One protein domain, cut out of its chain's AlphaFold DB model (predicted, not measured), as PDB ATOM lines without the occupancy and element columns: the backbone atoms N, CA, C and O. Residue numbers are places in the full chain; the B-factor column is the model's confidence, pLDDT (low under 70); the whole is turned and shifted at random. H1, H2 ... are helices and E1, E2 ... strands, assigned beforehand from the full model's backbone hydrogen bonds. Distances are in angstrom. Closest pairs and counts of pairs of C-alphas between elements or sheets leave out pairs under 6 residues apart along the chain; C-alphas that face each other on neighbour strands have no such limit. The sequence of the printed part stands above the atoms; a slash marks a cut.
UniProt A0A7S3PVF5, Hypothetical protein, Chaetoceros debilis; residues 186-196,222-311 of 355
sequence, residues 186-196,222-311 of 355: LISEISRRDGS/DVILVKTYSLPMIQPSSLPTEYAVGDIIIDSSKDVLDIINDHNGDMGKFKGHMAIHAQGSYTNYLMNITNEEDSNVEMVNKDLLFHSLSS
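Overview. This is residues 186 to 196 and 222 to 311 of the 355 residues of the protein "Hypothetical protein" of Chaetoceros debilis (UniProt A0A7S3PVF5). Two small antiparallel sheets, in the orders E1-E2-E3 and E4-E5-E6, make a sandwich, face to face with their strands crossed. H2 packs at one side of it, reaching both E1 and E4, while H1 lies farther out and only grazes the second sheet. The printed part has 101 residues, with two named helices and six named strands in the order E1 E2 E3 E4 H1 E5 E6 H2, of mixed class. It is compact, with a radius of gyration of the C-alphas of 13.2 A, and spans 35 by 30 by 28 A.

Arrangement. E1, residues 186 to 193, is the antiparallel neighbour of E2, residues 223 to 230; N 191 and O 225 are 2.9 A apart, within hydrogen-bond range. E2 and E3, residues 241 to 244, form a hairpin, with N 226 and O 241 at 2.9 A. E4, residues 248 to 250, is antiparallel to E5, residues 272 to 278, with N 249 and O 277 at 2.9 A. E5 and E6, residues 284 to 289, form a hairpin, with N 274 and O 287 at 2.8 A. The strands of the two sheets stand at 72 degrees; the closest C-alphas of E1 and E6, those of Leu 186 and Leu 286, are 5.0 A apart. H1, residues 253 to 262, grazes the second sheet with residues 255 to 256. H2, residues 302 to 310, is on both sheets; its closest C-alpha pair with E4 is Ile 249 and Leu 309, 5.2 A. In H1 and H2 every O i to N i+4 pair is within hydrogen-bond range.

Along the chain. E1 begins at C-alpha 186 (205.625, 205.742, 179.810) and is 20.6 A long; E2 is 21.5 A, E5 19.7 A. H2 ends at C-alpha 310 (201.904, 222.122, 189.763).

Size, cuts and confidence. Residues 197 to 221 are not printed; C-alphas 196 and 222 are 8.2 A apart across the cut. The link E6 to H2 is long. The pLDDT is under 70 at residues 196, 231 to 234, 292 to 296 and 311.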
ATOM      1  N   LEU A 186     205.425 204.536 180.613       86.94
ATOM      2  CA  LEU A 186     205.625 205.742 179.810       86.94
ATOM      3  C   LEU A 186     204.266 206.406 179.603       86.94
ATOM      4  O   LEU A 186     203.309 205.729 179.227       86.94
ATOM      5  N   ILE A 187     204.171 207.714 179.815       90.12
ATOM      6  CA  ILE A 187     202.923 208.438 179.561       90.12
ATOM      7  C   ILE A 187     202.702 208.536 178.053       90.12
ATOM      8  O   ILE A 187     203.562 209.030 177.323       90.12
ATOM      9  N   SER A 188     201.546 208.069 177.586       90.94
ATOM     10  CA  SER A 188     201.140 208.191 176.185       90.94
ATOM     11  C   SER A 188     200.307 209.439 175.947       90.94
ATOM     12  O   SER A 188     200.456 210.101 174.926       90.94
ATOM     13  N   GLU A 189     199.410 209.746 176.877       93.56
ATOM     14  CA  GLU A 189     198.430 210.812 176.737       93.56
ATOM     15  C   GLU A 189     198.076 211.341 178.124       93.56
ATOM     16  O   GLU A 189     197.895 210.557 179.058       93.56
ATOM     17  N   ILE A 190     197.975 212.660 178.244       94.06
ATOM     18  CA  ILE A 190     197.365 213.327 179.391       94.06
ATOM     19  C   ILE A 190     196.255 214.200 178.834       94.06
ATOM     20  O   ILE A 190     196.495 215.059 177.981       94.06
ATOM     21  N   SER A 191     195.049 214.004 179.337       94.75
ATOM     22  CA  SER A 191     193.912 214.871 179.064       94.75
ATOM     23  C   SER A 191     193.260 215.297 180.372       94.75
ATOM     24  O   SER A 191     193.442 214.674 181.415       94.75
ATOM     25  N   ARG A 192     192.556 216.421 180.342       93.62
ATOM     26  CA  ARG A 192     191.804 216.952 181.475       93.62
ATOM     27  C   ARG A 192     190.335 216.912 181.114       93.62
ATOM     28  O   ARG A 192     189.957 217.487 180.102       93.62
ATOM     29  N   ARG A 193     189.535 216.239 181.934       92.38
ATOM     30  CA  ARG A 193     188.079 216.318 181.888       92.38
ATOM     31  C   ARG A 193     187.664 217.419 182.852       92.38
ATOM     32  O   ARG A 193     187.903 217.302 184.058       92.38
ATOM     33  N   ASP A 194     187.093 218.485 182.313       89.19
ATOM     34  CA  ASP A 194     186.552 219.552 183.143       89.19
ATOM     35  C   ASP A 194     185.285 219.039 183.827       89.19
ATOM     36  O   ASP A 194     184.409 218.446 183.190       89.19
ATOM     37  N   GLY A 195     185.192 219.255 185.137       81.56
ATOM     38  CA  GLY A 195     184.039 218.918 185.960       81.56
ATOM     39  C   GLY A 195     182.874 219.866 185.698       81.56
ATOM     40  O   GLY A 195     182.296 220.417 186.632       81.56
ATOM     41  N   SER A 196     182.533 220.107 184.429       61.41
ATOM     42  CA  SER A 196     181.301 220.800 184.083       61.41
ATOM     43  C   SER A 196     180.166 219.905 184.550       61.41
ATOM     44  O   SER A 196     179.957 218.841 183.967       61.41
ATOM     45  N   ASP A 222     187.451 218.527 188.808       89.56
ATOM     46  CA  ASP A 222     188.250 218.334 187.602       89.56
ATOM     47  C   ASP A 222     189.123 217.080 187.742       89.56
ATOM     48  O   ASP A 222     189.755 216.847 188.783       89.56
ATOM     49  N   VAL A 223     189.174 216.286 186.674       92.00
ATOM     50  CA  VAL A 223     189.886 215.004 186.633       92.00
ATOM     51  C   VAL A 223     190.934 215.031 185.525       92.00
ATOM     52  O   VAL A 223     190.681 215.468 184.403       92.00
ATOM     53  N   ILE A 224     192.130 214.538 185.828       93.62
ATOM     54  CA  ILE A 224     193.201 214.281 184.870       93.62
ATOM     55  C   ILE A 224     193.147 212.809 184.472       93.62
ATOM     56  O   ILE A 224     193.243 211.913 185.310       93.62
ATOM     57  N   LEU A 225     193.030 212.562 183.177       94.56
ATOM     58  CA  LEU A 225     193.050 211.244 182.567       94.56
ATOM     59  C   LEU A 225     194.460 210.980 182.041       94.56
ATOM     60  O   LEU A 225     194.958 211.699 181.174       94.56
ATOM     61  N   VAL A 226     195.113 209.940 182.553       93.81
ATOM     62  CA  VAL A 226     196.456 209.537 182.123       93.81
ATOM     63  C   VAL A 226     196.375 208.184 181.441       93.81
ATOM     64  O   VAL A 226     196.009 207.182 182.058       93.81
ATOM     65  N   LYS A 227     196.768 208.128 180.170       92.75
ATOM     66  CA  LYS A 227     197.017 206.860 179.476       92.75
ATOM     67  C   LYS A 227     198.504 206.567 179.492       92.75
ATOM     68  O   LYS A 227     199.339 207.462 179.321       92.75
ATOM     69  N   THR A 228     198.837 205.301 179.699       91.00
ATOM     70  CA  THR A 228     200.227 204.852 179.753       91.00
ATOM     71  C   THR A 228     200.464 203.714 178.786       91.00
ATOM     72  O   THR A 228     199.569 202.923 178.501       91.00
ATOM     73  N   TYR A 229     201.689 203.615 178.290       85.00
ATOM     74  CA  TYR A 229     202.164 202.415 177.625       85.00
ATOM     75  C   TYR A 229     202.629 201.425 178.691       85.00
ATOM     76  O   TYR A 229     203.538 201.728 179.468       85.00
ATOM     77  N   SER A 230     202.033 200.234 178.713       71.56
ATOM     78  CA  SER A 230     202.540 199.123 179.514       71.56
ATOM     79  C   SER A 230     203.672 198.444 178.752       71.56
ATOM     80  O   SER A 230     203.417 197.720 177.794       71.56
ATOM     81  N   LEU A 231     204.928 198.639 179.152       64.56
ATOM     82  CA  LEU A 231     206.033 197.887 178.544       64.56
ATOM     83  C   LEU A 231     205.841 196.374 178.781       64.56
ATOM     84  O   LEU A 231     205.455 195.987 179.884       64.56
ATOM     85  N   PRO A 232     206.111 195.499 177.788       56.69
ATOM     86  CA  PRO A 232     206.715 195.764 176.474       56.69
ATOM     87  C   PRO A 232     205.706 196.125 175.360       56.69
ATOM     88  O   PRO A 232     206.088 196.245 174.192       56.69
ATOM     89  N   MET A 233     204.419 196.256 175.681       55.56
ATOM     90  CA  MET A 233     203.361 196.534 174.713       55.56
ATOM     91  C   MET A 233     203.353 198.014 174.294       55.56
ATOM     92  O   MET A 233     203.320 198.930 175.107       55.56
ATOM     93  N   ILE A 234     203.385 198.237 172.975       62.25
ATOM     94  CA  ILE A 234     203.289 199.566 172.330       62.25
ATOM     95  C   ILE A 234     201.855 200.105 172.364       62.25
ATOM     96  O   ILE A 234     201.609 201.252 172.002       62.25
ATOM     97  N   GLN A 235     200.890 199.286 172.769       74.12
ATOM     98  CA  GLN A 235     199.519 199.746 172.845       74.12
ATOM     99  C   GLN A 235     199.351 200.582 174.114       74.12
ATOM    100  O   GLN A 235     199.720 200.120 175.199       74.12
ATOM    101  N   PRO A 236     198.858 201.826 173.984       76.75
ATOM    102  CA  PRO A 236     198.468 202.593 175.151       76.75
ATOM    103  C   PRO A 236     197.352 201.829 175.867       76.75
ATOM    104  O   PRO A 236     196.575 201.112 175.230       76.75
ATOM    105  N   SER A 237     197.283 201.961 177.188       81.50
ATOM    106  CA  SER A 237     196.207 201.371 177.975       81.50
ATOM    107  C   SER A 237     194.856 201.775 177.380       81.50
ATOM    108  O   SER A 237     194.612 202.954 177.114       81.50
ATOM    109  N   SER A 238     193.984 200.789 177.144       81.56
ATOM    110  CA  SER A 238     192.642 201.037 176.601       81.56
ATOM    111  C   SER A 238     191.818 201.912 177.543       81.56
ATOM    112  O   SER A 238     191.060 202.766 177.090       81.56
ATOM    113  N   LEU A 239     192.024 201.740 178.852       88.56
ATOM    114  CA  LEU A 239     191.418 202.557 179.890       88.56
ATOM    115  C   LEU A 239     192.416 203.630 180.375       88.56
ATOM    116  O   LEU A 239     193.532 203.276 180.787       88.56
ATOM    117  N   PRO A 240     192.064 204.928 180.340       91.44
ATOM    118  CA  PRO A 240     192.816 205.946 181.061       91.44
ATOM    119  C   PRO A 240     192.676 205.732 182.570       91.44
ATOM    120  O   PRO A 240     191.628 205.316 183.056       91.44
ATOM    121  N   THR A 241     193.737 206.024 183.318       92.69
ATOM    122  CA  THR A 241     193.658 206.112 184.779       92.69
ATOM    123  C   THR A 241     193.266 207.529 185.166       92.69
ATOM    124  O   THR A 241     193.854 208.492 184.671       92.69
ATOM    125  N   GLU A 242     192.259 207.648 186.021       93.56
ATOM    126  CA  GLU A 242     191.705 208.924 186.458       93.56
ATOM    127  C   GLU A 242     192.382 209.389 187.753       93.56
ATOM    128  O   GLU A 242     192.523 208.618 188.703       93.56
ATOM    129  N   TYR A 243     192.790 210.653 187.795       93.56
ATOM    130  CA  TYR A 243     193.403 211.302 188.954       93.56
ATOM    131  C   TYR A 243     192.718 212.634 189.220       93.56
ATOM    132  O   TYR A 243     192.363 213.331 188.272       93.56
ATOM    133  N   ALA A 244     192.570 213.046 190.478       91.75
ATOM    134  CA  ALA A 244     192.103 214.404 190.735       91.75
ATOM    135  C   ALA A 244     193.184 215.418 190.323       91.75
ATOM    136  O   ALA A 244     194.389 215.138 190.388       91.75
ATOM    137  N   VAL A 245     192.776 216.618 189.904       90.94
ATOM    138  CA  VAL A 245     193.738 217.696 189.630       90.94
ATOM    139  C   VAL A 245     194.583 217.977 190.878       90.94
ATOM    140  O   VAL A 245     194.063 218.244 191.961       90.94
ATOM    141  N   GLY A 246     195.908 217.929 190.718       88.69
ATOM    142  CA  GLY A 246     196.878 218.099 191.802       88.69
ATOM    143  C   GLY A 246     197.336 216.809 192.493       88.69
ATOM    144  O   GLY A 246     198.268 216.882 193.296       88.69
ATOM    145  N   ASP A 247     196.753 215.647 192.176       92.12
ATOM    146  CA  ASP A 247     197.263 214.351 192.657       92.12
ATOM    147  C   ASP A 247     198.506 213.908 191.880       92.12
ATOM    148  O   ASP A 247     199.343 213.176 192.400       92.12
ATOM    149  N   ILE A 248     198.657 214.367 190.639       91.94
ATOM    150  CA  ILE A 248     199.835 214.109 189.815       91.94
ATOM    151  C   ILE A 248     200.831 215.252 190.015       91.94
ATOM    152  O   ILE A 248     200.492 216.414 189.803       91.94
ATOM    153  N   ILE A 249     202.061 214.919 190.407       91.75
ATOM    154  CA  ILE A 249     203.098 215.884 190.790       91.75
ATOM    155  C   ILE A 249     204.396 215.570 190.039       91.75
ATOM    156  O   ILE A 249     204.746 214.409 189.826       91.75
ATOM    157  N   ILE A 250     205.133 216.611 189.650       92.50
ATOM    158  CA  ILE A 250     206.489 216.478 189.103       92.50
ATOM    159  C   ILE A 250     207.454 216.151 190.252       92.50
ATOM    160  O   ILE A 250     207.553 216.913 191.212       92.50
ATOM    161  N   ASP A 251     208.165 215.027 190.156       90.19
ATOM    162  CA  ASP A 251     209.019 214.514 191.243       90.19
ATOM    163  C   ASP A 251     210.321 215.331 191.394       90.19
ATOM    164  O   ASP A 251     210.830 215.564 192.492       90.19
ATOM    165  N   SER A 252     210.849 215.847 190.281       90.38
ATOM    166  CA  SER A 252     212.080 216.643 190.266       90.38
ATOM    167  C   SER A 252     211.800 218.126 190.514       90.38
ATOM    168  O   SER A 252     211.370 218.860 189.624       90.38
ATOM    169  N   SER A 253     212.122 218.609 191.716       89.81
ATOM    170  CA  SER A 253     212.066 220.044 192.044       89.81
ATOM    171  C   SER A 253     213.005 220.890 191.182       89.81
ATOM    172  O   SER A 253     212.711 222.056 190.916       89.81
ATOM    173  N   LYS A 254     214.116 220.304 190.720       92.69
ATOM    174  CA  LYS A 254     215.033 220.951 189.785       92.69
ATOM    175  C   LYS A 254     214.348 221.197 188.442       92.69
ATOM    176  O   LYS A 254     214.395 222.317 187.959       92.69
ATOM    177  N   ASP A 255     213.661 220.196 187.900       91.06
ATOM    178  CA  ASP A 255     212.995 220.317 186.599       91.06
ATOM    179  C   ASP A 255     211.891 221.379 186.665       91.06
ATOM    180  O   ASP A 255     211.765 222.198 185.763       91.06
ATOM    181  N   VAL A 256     211.143 221.436 187.775       90.69
ATOM    182  CA  VAL A 256     210.148 222.494 188.014       90.69
ATOM    183  C   VAL A 256     210.798 223.880 188.027       90.69
ATOM    184  O   VAL A 256     210.284 224.807 187.403       90.69
ATOM    185  N   LEU A 257     211.930 224.039 188.721       91.75
ATOM    186  CA  LEU A 257     212.657 225.310 188.758       91.75
ATOM    187  C   LEU A 257     213.216 225.691 187.387       91.75
ATOM    188  O   LEU A 257     213.131 226.860 187.025       91.75
ATOM    189  N   ASP A 258     213.745 224.733 186.630       93.12
ATOM    190  CA  ASP A 258     214.274 224.957 185.285       93.12
ATOM    191  C   ASP A 258     213.131 225.390 184.339       93.12
ATOM    192  O   ASP A 258     213.255 226.381 183.623       93.12
ATOM    193  N   ILE A 259     211.950 224.758 184.412       91.44
ATOM    194  CA  ILE A 259     210.760 225.168 183.639       91.44
ATOM    195  C   ILE A 259     210.317 226.592 183.997       91.44
ATOM    196  O   ILE A 259     210.037 227.401 183.110       91.44
ATOM    197  N   ILE A 260     210.242 226.922 185.287       91.75
ATOM    198  CA  ILE A 260     209.784 228.243 185.734       91.75
ATOM    199  C   ILE A 260     210.801 229.329 185.361       91.75
ATOM    200  O   ILE A 260     210.413 230.364 184.818       91.75
ATOM    201  N   ASN A 261     212.084 229.106 185.654       94.94
ATOM    202  CA  ASN A 261     213.123 230.132 185.547       94.94
ATOM    203  C   ASN A 261     213.682 230.265 184.129       94.94
ATOM    204  O   ASN A 261     213.836 231.387 183.649       94.94
ATOM    205  N   ASP A 262     213.976 229.146 183.463       95.06
ATOM    206  CA  ASP A 262     214.662 229.145 182.166       95.06
ATOM    207  C   ASP A 262     213.674 229.109 180.992       95.06
ATOM    208  O   ASP A 262     214.022 229.473 179.864       95.06
ATOM    209  N   HIS A 263     212.436 228.664 181.234       91.56
ATOM    210  CA  HIS A 263     211.410 228.510 180.198       91.56
ATOM    211  C   HIS A 263     210.143 229.338 180.442       91.56
ATOM    212  O   HIS A 263     209.194 229.229 179.668       91.56
ATOM    213  N   ASN A 264     210.125 230.212 181.453       90.50
ATOM    214  CA  ASN A 264     208.989 231.080 181.796       90.50
ATOM    215  C   ASN A 264     207.675 230.306 182.036       90.50
ATOM    216  O   ASN A 264     206.597 230.815 181.733       90.50
ATOM    217  N   GLY A 265     207.752 229.074 182.544       85.81
ATOM    218  CA  GLY A 265     206.588 228.204 182.736       85.81
ATOM    219  C   GLY A 265     206.139 227.447 181.481       85.81
ATOM    220  O   GLY A 265     205.247 226.608 181.574       85.81
ATOM    221  N   ASP A 266     206.768 227.681 180.324       87.56
ATOM    222  CA  ASP A 266     206.467 226.960 179.087       87.56
ATOM    223  C   ASP A 266     207.090 225.561 179.126       87.56
ATOM    224  O   ASP A 266     208.249 225.337 178.760       87.56
ATOM    225  N   MET A 267     206.282 224.597 179.562       88.56
ATOM    226  CA  MET A 267     206.685 223.200 179.686       88.56
ATOM    227  C   MET A 267     207.093 222.576 178.344       88.56
ATOM    228  O   MET A 267     207.830 221.593 178.332       88.56
ATOM    229  N   GLY A 268     206.688 223.162 177.212       87.12
ATOM    230  CA  GLY A 268     207.049 222.640 175.900       87.12
ATOM    231  C   GLY A 268     208.467 222.942 175.441       87.12
ATOM    232  O   GLY A 268     208.960 222.292 174.521       87.12
ATOM    233  N   LYS A 269     209.147 223.881 176.101       89.31
ATOM    234  CA  LYS A 269     210.566 224.177 175.849       89.31
ATOM    235  C   LYS A 269     211.510 223.277 176.638       89.31
ATOM    236  O   LYS A 269     212.690 223.206 176.295       89.31
ATOM    237  N   PHE A 270     211.002 222.597 177.666       90.69
ATOM    238  CA  PHE A 270     211.787 221.662 178.453       90.69
ATOM    239  C   PHE A 270     212.172 220.459 177.593       90.69
ATOM    240  O   PHE A 270     211.320 219.817 176.985       90.69
ATOM    241  N   LYS A 271     213.466 220.142 177.532       89.94
ATOM    242  CA  LYS A 271     213.978 219.046 176.703       89.94
ATOM    243  C   LYS A 271     214.394 217.886 177.589       89.94
ATOM    244  O   LYS A 271     215.302 218.034 178.404       89.94
ATOM    245  N   GLY A 272     213.809 216.717 177.356       89.00
ATOM    246  CA  GLY A 272     214.242 215.469 177.973       89.00
ATOM    247  C   GLY A 272     213.113 214.695 178.636       89.00
ATOM    248  O   GLY A 272     211.953 214.756 178.231       89.00
ATOM    249  N   HIS A 273     213.486 213.917 179.645       89.25
ATOM    250  CA  HIS A 273     212.566 213.071 180.388       89.25
ATOM    251  C   HIS A 273     212.250 213.701 181.734       89.25
ATOM    252  O   HIS A 273     213.159 214.128 182.439       89.25
ATOM    253  N   MET A 274     210.973 213.703 182.090       91.62
ATOM    254  CA  MET A 274     210.477 214.229 183.349       91.62
ATOM    255  C   MET A 274     209.779 213.109 184.109       91.62
ATOM    256  O   MET A 274     208.881 212.447 183.580       91.62
ATOM    257  N   ALA A 275     210.221 212.878 185.341       91.56
ATOM    258  CA  ALA A 275     209.579 211.930 186.233       91.56
ATOM    259  C   ALA A 275     208.346 212.578 186.869       91.56
ATOM    260  O   ALA A 275     208.417 213.675 187.432       91.56
ATOM    261  N   ILE A 276     207.218 211.887 186.772       92.62
ATOM    262  CA  ILE A 276     205.937 212.309 187.319       92.62
ATOM    263  C   ILE A 276     205.441 211.211 188.255       92.62
ATOM    264  O   ILE A 276     205.506 210.024 187.940       92.62
ATOM    265  N   HIS A 277     204.931 211.604 189.411       92.06
ATOM    266  CA  HIS A 277     204.449 210.700 190.440       92.06
ATOM    267  C   HIS A 277     202.982 210.996 190.748       92.06
ATOM    268  O   HIS A 277     202.605 212.153 190.929       92.06
ATOM    269  N   ALA A 278     202.154 209.953 190.816       91.69
ATOM    270  CA  ALA A 278     200.781 210.083 191.292       91.69
ATOM    271  C   ALA A 278     200.730 209.853 192.802       91.69
ATOM    272  O   ALA A 278     201.210 208.832 193.298       91.69
ATOM    273  N   GLN A 279     200.122 210.783 193.531       88.38
ATOM    274  CA  GLN A 279     200.017 210.723 194.976       88.38
ATOM    275  C   GLN A 279     199.335 209.427 195.423       88.38
ATOM    276  O   GLN A 279     198.260 209.068 194.954       88.38
ATOM    277  N   GLY A 280     199.961 208.731 196.371       85.00
ATOM    278  CA  GLY A 280     199.418 207.486 196.918       85.00
ATOM    279  C   GLY A 280     199.619 206.271 196.012       85.00
ATOM    280  O   GLY A 280     199.292 205.161 196.427       85.00
ATOM    281  N   SER A 281     200.208 206.444 194.826       84.69
ATOM    282  CA  SER A 281     200.670 205.340 193.994       84.69
ATOM    283  C   SER A 281     202.173 205.129 194.156       84.69
ATOM    284  O   SER A 281     202.931 206.074 194.306       84.69
ATOM    285  N   TYR A 282     202.640 203.885 194.069       80.50
ATOM    286  CA  TYR A 282     204.076 203.574 193.997       80.50
ATOM    287  C   TYR A 282     204.628 203.638 192.565       80.50
ATOM    288  O   TYR A 282     205.793 203.320 192.325       80.50
ATOM    289  N   THR A 283     203.789 203.990 191.592       79.06
ATOM    290  CA  THR A 283     204.165 204.024 190.181       79.06
ATOM    291  C   THR A 283     204.727 205.386 189.807       79.06
ATOM    292  O   THR A 283     204.029 206.397 189.852       79.06
ATOM    293  N   ASN A 284     205.987 205.385 189.379       85.69
ATOM    294  CA  ASN A 284     206.601 206.539 188.743       85.69
ATOM    295  C   ASN A 284     206.331 206.471 187.243       85.69
ATOM    296  O   ASN A 284     206.630 205.469 186.586       85.69
ATOM    297  N   TYR A 285     205.760 207.544 186.723       90.19
ATOM    298  CA  TYR A 285     205.526 207.750 185.310       90.19
ATOM    299  C   TYR A 285     206.686 208.533 184.717       90.19
ATOM    300  O   TYR A 285     207.252 209.419 185.359       90.19
ATOM    301  N   LEU A 286     207.036 208.223 183.474       90.50
ATOM    302  CA  LEU A 286     208.014 209.006 182.731       90.50
ATOM    303  C   LEU A 286     207.317 209.717 181.575       90.50
ATOM    304  O   LEU A 286     206.744 209.079 180.688       90.50
ATOM    305  N   MET A 287     207.387 211.041 181.588       90.69
ATOM    306  CA  MET A 287     206.948 211.896 180.497       90.69
ATOM    307  C   MET A 287     208.153 212.256 179.629       90.69
ATOM    308  O   MET A 287     209.212 212.614 180.140       90.69
ATOM    309  N   ASN A 288     208.012 212.149 178.309       88.69
ATOM    310  CA  ASN A 288     209.068 212.513 177.367       88.69
ATOM    311  C   ASN A 288     208.683 213.795 176.626       88.69
ATOM    312  O   ASN A 288     207.672 213.816 175.920       88.69
ATOM    313  N   ILE A 289     209.493 214.840 176.768       88.06
ATOM    314  CA  ILE A 289     209.300 216.124 176.098       88.06
ATOM    315  C   ILE A 289     210.452 216.303 175.109       88.06
ATOM    316  O   ILE A 289     211.615 216.481 175.477       88.06
ATOM    317  N   THR A 290     210.130 216.182 173.823       83.44
ATOM    318  CA  THR A 290     211.084 216.357 172.721       83.44
ATOM    319  C   THR A 290     210.879 217.710 172.055       83.44
ATOM    320  O   THR A 290     209.773 218.239 172.090       83.44
ATOM    321  N   ASN A 291     211.915 218.237 171.398       75.00
ATOM    322  CA  ASN A 291     211.824 219.508 170.676       75.00
ATOM    323  C   ASN A 291     210.685 219.542 169.659       75.00
ATOM    324  O   ASN A 291     210.446 218.561 168.952       75.00
ATOM    325  N   GLU A 292     210.069 220.718 169.535       66.38
ATOM    326  CA  GLU A 292     209.020 221.014 168.555       66.38
ATOM    327  C   GLU A 292     209.480 220.747 167.115       66.38
ATOM    328  O   GLU A 292     208.714 220.216 166.315       66.38
ATOM    329  N   GLU A 293     210.758 221.005 166.809       69.12
ATOM    330  CA  GLU A 293     211.351 220.747 165.487       69.12
ATOM    331  C   GLU A 293     211.328 219.261 165.093       69.12
ATOM    332  O   GLU A 293     211.329 218.937 163.909       69.12
ATOM    333  N   ASP A 294     211.247 218.353 166.069       62.75
ATOM    334  CA  ASP A 294     211.182 216.918 165.815       62.75
ATOM    335  C   ASP A 294     209.741 216.385 165.682       62.75
ATOM    336  O   ASP A 294     209.573 215.217 165.334       62.75
ATOM    337  N   SER A 295     208.691 217.196 165.879       55.12
ATOM    338  CA  SER A 295     207.262 216.907 165.584       55.12
ATOM    339  C   SER A 295     206.592 215.679 166.245       55.12
ATOM    340  O   SER A 295     205.504 215.280 165.841       55.12
ATOM    341  N   ASN A 296     207.179 215.051 167.273       63.44
ATOM    342  CA  ASN A 296     206.631 213.789 167.830       63.44
ATOM    343  C   ASN A 296     205.813 213.942 169.109       63.44
ATOM    344  O   ASN A 296     205.402 212.936 169.687       63.44
ATOM    345  N   VAL A 297     205.629 215.158 169.598       75.31
ATOM    346  CA  VAL A 297     204.876 215.422 170.820       75.31
ATOM    347  C   VAL A 297     203.966 216.598 170.536       75.31
ATOM    348  O   VAL A 297     204.438 217.682 170.204       75.31
ATOM    349  N   GLU A 298     202.667 216.367 170.664       79.50
ATOM    350  CA  GLU A 298     201.665 217.416 170.557       79.50
ATOM    351  C   GLU A 298     201.311 217.865 171.977       79.50
ATOM    352  O   GLU A 298     200.714 217.118 172.756       79.50
ATOM    353  N   MET A 299     201.742 219.073 172.341       80.94
ATOM    354  CA  MET A 299     201.240 219.762 173.529       80.94
ATOM    355  C   MET A 299     200.287 220.846 173.067       80.94
ATOM    356  O   MET A 299     200.715 221.857 172.511       80.94
ATOM    357  N   VAL A 300     199.001 220.620 173.308       83.88
ATOM    358  CA  VAL A 300     197.946 221.547 172.892       83.88
ATOM    359  C   VAL A 300     197.860 222.715 173.874       83.88
ATOM    360  O   VAL A 300     197.873 223.870 173.463       83.88
ATOM    361  N   ASN A 301     197.844 222.425 175.181       86.38
ATOM    362  CA  ASN A 301     197.696 223.426 176.240       86.38
ATOM    363  C   ASN A 301     198.811 223.315 177.289       86.38
ATOM    364  O   ASN A 301     198.660 222.673 178.331       86.38
ATOM    365  N   LYS A 302     199.941 223.970 177.005       88.69
ATOM    366  CA  LYS A 302     201.176 223.910 177.806       88.69
ATOM    367  C   LYS A 302     200.992 224.489 179.212       88.69
ATOM    368  O   LYS A 302     201.360 223.847 180.195       88.69
ATOM    369  N   ASP A 303     200.351 225.652 179.306       86.69
ATOM    370  CA  ASP A 303     200.115 226.338 180.581       86.69
ATOM    371  C   ASP A 303     199.136 225.556 181.463       86.69
ATOM    372  O   ASP A 303     199.348 225.395 182.667       86.69
ATOM    373  N   LEU A 304     198.081 225.009 180.850       87.31
ATOM    374  CA  LEU A 304     197.075 224.207 181.542       87.31
ATOM    375  C   LEU A 304     197.677 222.904 182.072       87.31
ATOM    376  O   LEU A 304     197.359 222.493 183.187       87.31
ATOM    377  N   LEU A 305     198.564 222.273 181.298       89.31
ATOM    378  CA  LEU A 305     199.301 221.086 181.718       89.31
ATOM    379  C   LEU A 305     200.188 221.394 182.924       89.31
ATOM    380  O   LEU A 305     200.077 220.725 183.950       89.31
ATOM    381  N   PHE A 306     201.008 222.443 182.834       90.00
ATOM    382  CA  PHE A 306     201.876 222.843 183.936       90.00
ATOM    383  C   PHE A 306     201.072 223.182 185.195       90.00
ATOM    384  O   PHE A 306     201.411 222.720 186.283       90.00
ATOM    385  N   HIS A 307     199.967 223.919 185.059       87.50
ATOM    386  CA  HIS A 307     199.082 224.238 186.178       87.50
ATOM    387  C   HIS A 307     198.468 222.975 186.795       87.50
ATOM    388  O   HIS A 307     198.443 222.835 188.018       87.50
ATOM    389  N   SER A 308     198.016 222.030 185.968       87.00
ATOM    390  CA  SER A 308     197.405 220.772 186.424       87.00
ATOM    391  C   SER A 308     198.391 219.896 187.205       87.00
ATOM    392  O   SER A 308     197.991 219.246 188.169       87.00
ATOM    393  N   LEU A 309     199.678 219.933 186.841       87.88
ATOM    394  CA  LEU A 309     200.757 219.190 187.506       87.88
ATOM    395  C   LEU A 309     201.386 219.937 188.699       87.88
ATOM    396  O   LEU A 309     201.988 219.322 189.577       87.88
ATOM    397  N   SER A 310     201.260 221.268 188.747       82.06
ATOM    398  CA  SER A 310     201.904 222.122 189.763       82.06
ATOM    399  C   SER A 310     200.964 222.584 190.878       82.06
ATOM    400  O   SER A 310     201.429 223.139 191.876       82.06
ATOM    401  N   SER A 311     199.649 222.362 190.742       63.69
ATOM    402  CA  SER A 311     198.601 222.976 191.582       63.69
ATOM    403  C   SER A 311     198.736 222.730 193.087       63.69
ATOM    404  O   SER A 311     198.186 223.493 193.877       63.69
TER     405      SER A 311